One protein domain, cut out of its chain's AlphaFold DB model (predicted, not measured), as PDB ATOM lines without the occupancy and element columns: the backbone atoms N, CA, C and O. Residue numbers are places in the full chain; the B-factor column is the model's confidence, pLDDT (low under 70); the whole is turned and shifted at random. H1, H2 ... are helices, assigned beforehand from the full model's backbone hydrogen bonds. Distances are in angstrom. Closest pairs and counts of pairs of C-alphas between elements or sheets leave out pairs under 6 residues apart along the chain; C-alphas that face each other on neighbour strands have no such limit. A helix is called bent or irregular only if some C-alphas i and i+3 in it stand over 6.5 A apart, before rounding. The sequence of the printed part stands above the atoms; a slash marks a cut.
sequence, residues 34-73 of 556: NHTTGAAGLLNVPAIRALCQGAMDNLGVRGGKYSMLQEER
ATOM      1  N   ASN A  34     -12.728 -11.338 -48.528       60.25
ATOM      2  CA  ASN A  34     -12.589 -10.579 -47.273       60.25
ATOM      3  C   ASN A  34     -13.449  -9.313 -47.219       60.25
ATOM      4  O   ASN A  34     -13.071  -8.307 -46.611       60.25
ATOM      5  N   HIS A  35     -14.587  -9.309 -47.898       63.28
ATOM      6  CA  HIS A  35     -15.412  -8.118 -47.931       63.28
ATOM      7  C   HIS A  35     -16.027  -7.762 -46.556       63.28
ATOM      8  O   HIS A  35     -16.155  -8.610 -45.670       63.28
ATOM      9  N   THR A  36     -16.443  -6.508 -46.363       55.59
ATOM     10  CA  THR A  36     -16.896  -5.989 -45.050       55.59
ATOM     11  C   THR A  36     -18.387  -5.651 -44.979       55.59
ATOM     12  O   THR A  36     -18.832  -4.938 -44.080       55.59
ATOM     13  N   THR A  37     -19.186  -6.144 -45.923       60.31
ATOM     14  CA  THR A  37     -20.567  -5.684 -46.134       60.31
ATOM     15  C   THR A  37     -21.646  -6.451 -45.386       60.31
ATOM     16  O   THR A  37     -22.764  -5.932 -45.289       60.31
ATOM     17  N   GLY A  38     -21.335  -7.626 -44.833       66.88
ATOM     18  CA  GLY A  38     -22.299  -8.403 -44.055       66.88
ATOM     19  C   GLY A  38     -22.864  -7.589 -42.887       66.88
ATOM     20  O   GLY A  38     -22.155  -6.789 -42.264       66.88
ATOM     21  N   ALA A  39     -24.148  -7.769 -42.559       70.38
ATOM     22  CA  ALA A  39     -24.795  -6.966 -41.508       70.38
ATOM     23  C   ALA A  39     -24.150  -7.131 -40.113       70.38
ATOM     24  O   ALA A  39     -24.282  -6.259 -39.259       70.38
ATOM     25  N   ALA A  40     -23.340  -8.174 -39.908       71.12
ATOM     26  CA  ALA A  40     -22.595  -8.427 -38.676       71.12
ATOM     27  C   ALA A  40     -21.565  -7.332 -38.388       71.12
ATOM     28  O   ALA A  40     -21.285  -7.006 -37.233       71.12
ATOM     29  N   GLY A  41     -21.045  -6.714 -39.452       75.00
ATOM     30  CA  GLY A  41     -20.136  -5.581 -39.369       75.00
ATOM     31  C   GLY A  41     -20.777  -4.320 -38.784       75.00
ATOM     32  O   GLY A  41     -20.043  -3.428 -38.363       75.00
ATOM     33  N   LEU A  42     -22.113  -4.228 -38.696       79.50
ATOM     34  CA  LEU A  42     -22.794  -3.077 -38.089       79.50
ATOM     35  C   LEU A  42     -22.451  -2.922 -36.602       79.50
ATOM     36  O   LEU A  42     -22.291  -1.799 -36.137       79.50
ATOM     37  N   LEU A  43     -22.208  -4.022 -35.878       82.25
ATOM     38  CA  LEU A  43     -21.757  -3.980 -34.479       82.25
ATOM     39  C   LEU A  43     -20.341  -3.405 -34.307       82.25
ATOM     40  O   LEU A  43     -19.894  -3.186 -33.181       82.25
ATOM     41  N   ASN A  44     -19.603  -3.176 -35.396       81.38
ATOM     42  CA  ASN A  44     -18.323  -2.468 -35.359       81.38
ATOM     43  C   ASN A  44     -18.494  -0.943 -35.456       81.38
ATOM     44  O   ASN A  44     -17.516  -0.213 -35.307       81.38
ATOM     45  N   VAL A  45     -19.709  -0.449 -35.705       84.38
ATOM     46  CA  VAL A  45     -20.020   0.984 -35.714       84.38
ATOM     47  C   VAL A  45     -20.257   1.436 -34.268       84.38
ATOM     48  O   VAL A  45     -21.149   0.885 -33.623       84.38
ATOM     49  N   PRO A  46     -19.511   2.428 -33.739       86.00
ATOM     50  CA  PRO A  46     -19.591   2.811 -32.327       86.00
ATOM     51  C   PRO A  46     -20.999   3.181 -31.852       86.00
ATOM     52  O   PRO A  46     -21.433   2.695 -30.812       86.00
ATOM     53  N   ALA A  47     -21.735   3.977 -32.638       85.94
ATOM     54  CA  ALA A  47     -23.103   4.379 -32.309       85.94
ATOM     55  C   ALA A  47     -24.058   3.174 -32.209       85.94
ATOM     56  O   ALA A  47     -24.792   3.045 -31.234       85.94
ATOM     57  N   ILE A  48     -23.989   2.251 -33.176       87.06
ATOM     58  CA  ILE A  48     -24.813   1.032 -33.183       87.06
ATOM     59  C   ILE A  48     -24.431   0.124 -32.010       87.06
ATOM     60  O   ILE A  48     -25.299  -0.377 -31.303       87.06
ATOM     61  N   ARG A  49     -23.129  -0.052 -31.747       86.75
ATOM     62  CA  ARG A  49     -22.649  -0.844 -30.607       86.75
ATOM     63  C   ARG A  49     -23.170  -0.297 -29.282       86.75
ATOM     64  O   ARG A  49     -23.630  -1.080 -28.460       86.75
ATOM     65  N   ALA A  50     -23.125   1.020 -29.089       87.88
ATOM     66  CA  ALA A  50     -23.622   1.656 -27.874       87.88
ATOM     67  C   ALA A  50     -25.125   1.396 -27.663       87.88
ATOM     68  O   ALA A  50     -25.534   1.079 -26.548       87.88
ATOM     69  N   LEU A  51     -25.929   1.451 -28.731       87.69
ATOM     70  CA  LEU A  51     -27.362   1.136 -28.680       87.69
ATOM     71  C   LEU A  51     -27.632  -0.344 -28.374       87.69
ATOM     72  O   LEU A  51     -28.578  -0.668 -27.659       87.69
ATOM     73  N   CYS A  52     -26.798  -1.249 -28.890       87.31
ATOM     74  CA  CYS A  52     -26.974  -2.691 -28.721       87.31
ATOM     75  C   CYS A  52     -26.293  -3.273 -27.470       87.31
ATOM     76  O   CYS A  52     -26.463  -4.464 -27.209       87.31
ATOM     77  N   GLN A  53     -25.549  -2.479 -26.690       85.69
ATOM     78  CA  GLN A  53     -24.674  -2.964 -25.614       85.69
ATOM     79  C   GLN A  53     -25.402  -3.868 -24.606       85.69
ATOM     80  O   GLN A  53     -24.951  -4.979 -24.342       85.69
ATOM     81  N   GLY A  54     -26.576  -3.455 -24.116       87.38
ATOM     82  CA  GLY A  54     -27.343  -4.257 -23.153       87.38
ATOM     83  C   GLY A  54     -27.802  -5.610 -23.713       87.38
ATOM     84  O   GLY A  54     -27.760  -6.620 -23.016       87.38
ATOM     85  N   ALA A  55     -28.191  -5.662 -24.991       85.19
ATOM     86  CA  ALA A  55     -28.553  -6.918 -25.647       85.19
ATOM     87  C   ALA A  55     -27.324  -7.805 -25.897       85.19
ATOM     88  O   ALA A  55     -27.402  -9.023 -25.745       85.19
ATOM     89  N   MET A  56     -26.186  -7.198 -26.249       84.75
ATOM     90  CA  MET A  56     -24.923  -7.906 -26.443       84.75
ATOM     91  C   MET A  56     -24.441  -8.572 -25.153       84.75
ATOM     92  O   MET A  56     -24.046  -9.736 -25.192       84.75
ATOM     93  N   ASP A  57     -24.524  -7.871 -24.021       85.81
ATOM     94  CA  ASP A  57     -24.117  -8.403 -22.720       85.81
ATOM     95  C   ASP A  57     -25.033  -9.551 -22.271       85.81
ATOM     96  O   ASP A  57     -24.538 -10.604 -21.868       85.81
ATOM     97  N   ASN A  58     -26.352  -9.409 -22.450       86.69
ATOM     98  CA  ASN A  58     -27.324 -10.461 -22.134       86.69
ATOM     99  C   ASN A  58     -27.137 -11.736 -22.975       86.69
ATOM    100  O   ASN A  58     -27.395 -12.835 -22.495       86.69
ATOM    101  N   LEU A  59     -26.708 -11.596 -24.233       82.81
ATOM    102  CA  LEU A  59     -26.534 -12.710 -25.172       82.81
ATOM    103  C   LEU A  59     -25.083 -13.218 -25.256       82.81
ATOM    104  O   LEU A  59     -24.798 -14.120 -26.044       82.81
ATOM    105  N   GLY A  60     -24.146 -12.636 -24.498       81.56
ATOM    106  CA  GLY A  60     -22.724 -12.995 -24.549       81.56
ATOM    107  C   GLY A  60     -22.041 -12.691 -25.892       81.56
ATOM    108  O   GLY A  60     -21.049 -13.327 -26.252       81.56
ATOM    109  N   VAL A  61     -22.557 -11.727 -26.658       81.50
ATOM    110  CA  VAL A  61     -22.073 -11.382 -28.002       81.50
ATOM    111  C   VAL A  61     -20.940 -10.357 -27.913       81.50
ATOM    112  O   VAL A  61     -21.141  -9.215 -27.519       81.50
ATOM    113  N   ARG A  62     -19.726 -10.745 -28.326       70.62
ATOM    114  CA  ARG A  62     -18.510  -9.911 -28.194       70.62
ATOM    115  C   ARG A  62     -18.067  -9.202 -29.483       70.62
ATOM    116  O   ARG A  62     -17.153  -8.386 -29.440       70.62
ATOM    117  N   GLY A  63     -18.679  -9.488 -30.635       72.12
ATOM    118  CA  GLY A  63     -18.285  -8.856 -31.900       72.12
ATOM    119  C   GLY A  63     -19.038  -9.362 -33.126       72.12
ATOM    120  O   GLY A  63     -19.874 -10.255 -33.033       72.12
ATOM    121  N   GLY A  64     -18.704  -8.817 -34.298       69.31
ATOM    122  CA  GLY A  64     -19.381  -9.086 -35.577       69.31
ATOM    123  C   GLY A  64     -19.182 -10.485 -36.180       69.31
ATOM    124  O   GLY A  64     -19.475 -10.670 -37.351       69.31
ATOM    125  N   LYS A  65     -18.671 -11.466 -35.427       72.00
ATOM    126  CA  LYS A  65     -18.585 -12.880 -35.853       72.00
ATOM    127  C   LYS A  65     -19.605 -13.781 -35.152       72.00
ATOM    128  O   LYS A  65     -19.611 -14.985 -35.373       72.00
ATOM    129  N   TYR A  66     -20.457 -13.214 -34.298       75.06
ATOM    130  CA  TYR A  66     -21.349 -13.979 -33.426       75.06
ATOM    131  C   TYR A  66     -22.271 -14.941 -34.178       75.06
ATOM    132  O   TYR A  66     -22.437 -16.065 -33.728       75.06
ATOM    133  N   SER A  67     -22.822 -14.538 -35.327       73.31
ATOM    134  CA  SER A  67     -23.769 -15.371 -36.076       73.31
ATOM    135  C   SER A  67     -23.102 -16.626 -36.640       73.31
ATOM    136  O   SER A  67     -23.671 -17.707 -36.574       73.31
ATOM    137  N   MET A  68     -21.867 -16.490 -37.129       72.56
ATOM    138  CA  MET A  68     -21.071 -17.626 -37.594       72.56
ATOM    139  C   MET A  68     -20.657 -18.520 -36.432       72.56
ATOM    140  O   MET A  68     -20.852 -19.719 -36.509       72.56
ATOM    141  N   LEU A  69     -20.147 -17.943 -35.340       76.31
ATOM    142  CA  LEU A  69     -19.747 -18.722 -34.164       76.31
ATOM    143  C   LEU A  69     -20.929 -19.481 -33.548       76.31
ATOM    144  O   LEU A  69     -20.736 -20.543 -32.971       76.31
ATOM    145  N   GLN A  70     -22.143 -18.934 -33.630       76.75
ATOM    146  CA  GLN A  70     -23.355 -19.632 -33.213       76.75
ATOM    147  C   GLN A  70     -23.642 -20.823 -34.126       76.75
ATOM    148  O   GLN A  70     -23.832 -21.917 -33.612       76.75
ATOM    149  N   GLU A  71     -23.606 -20.644 -35.448       76.56
ATOM    150  CA  GLU A  71     -23.847 -21.738 -36.397       76.56
ATOM    151  C   GLU A  71     -22.749 -22.816 -36.340       76.56
ATOM    152  O   GLU A  71     -23.045 -24.006 -36.320       76.56
ATOM    153  N   GLU A  72     -21.481 -22.423 -36.196       76.00
ATOM    154  CA  GLU A  72     -20.362 -23.345 -35.959       76.00
ATOM    155  C   GLU A  72     -20.527 -24.119 -34.644       76.00
ATOM    156  O   GLU A  72     -20.123 -25.268 -34.555       76.00
ATOM    157  N   ARG A  73     -21.140 -23.543 -33.606       79.44
ATOM    158  CA  ARG A  73     -21.396 -24.284 -32.360       79.44
ATOM    159  C   ARG A  73     -22.509 -25.320 -32.496       79.44
ATOM    160  O   ARG A  73     -22.469 -26.311 -31.777       79.44
TER     161      ARG A  73
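AT A GLANCE: This is residues 34 to 73 of the 556 residues of an uncharacterized protein of Cadophora sp. DSE1049 (UniProt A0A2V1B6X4). The model is a flat, three-helix arch: the short helix H1 makes the top, the longest helix, H2, runs from a corner with H1 as one leg, and H3 makes the other leg. Between the legs, the link of residues 59 to 65 folds back from the far end of H2 toward H1 before H3 begins. The printed part has 40 residues, with three named helices in the order H1, H2, H3 and no named strand, and its class is all helix. It is only just compact, close to loose, with a radius of gyration of the C-alphas of 10.4 A, and its C-alphas span 25 by 23 by 10 A.

IN THESE COORDINATES: Residues 34 to 38 come before the first helix. H1 is residues 39 to 44, Ala 39 to Asn 44, and begins with C-alpha 39 at (-24.795, -6.966, -41.508). H1 is 10.0 A from first to last C-alpha and is neither bent nor irregular, but only just: C-alphas 40 and 43 are 6.2 A apart. H2 is residues 46 to 58, Pro 46 to Asn 58, and is 18.4 A long from C-alpha 46 at (-19.591, 2.811, -32.327) to C-alpha 58. H2 is irregular: C-alphas 51 and 54 are 7.7 A apart, and its line is a rough one. H3 is residues 66 to 73, Tyr 66 to Arg 73, is 10.4 A long, and ends with C-alpha 73 at (-21.396, -24.284, -32.360).

HOW THE PARTS SIT: H1 and H2 touch only at the corner by their link, and the closest C-alphas are those of Leu 43 and Arg 49, 5.1 A apart. H2 touches H1 with residues 48 to 52 alone. The lines of H1 and H2 stand at 80 degrees, about perpendicular. H1 and H3 are close but not clearly touching, with the C-alphas of Ala 40 and Ser 67 the closest, 7.5 A apart. H1 and H3 run opposite ways at a steep tilt of 63 degrees. H2 and H3 are apart, and H3 touches no helix. In H3 every O i to N i+4 pair is within hydrogen-bond range; in H2 7 of 9 are, and in H1 0 of 2, where 3 of 3 O i to N i+3 pairs are within range.

THE WHOLE: The two C-alphas farthest apart are those of Asn 34 and Asn 58, at 29.1 A. The printed part has no cut. The link from H1 to H2 is tight, with 1 residue, and the link from H2 to H3 is short, with 7 residues. The mean pLDDT of the printed part is 77.8, and the residues under 70 are 34 to 38 and Gly 64.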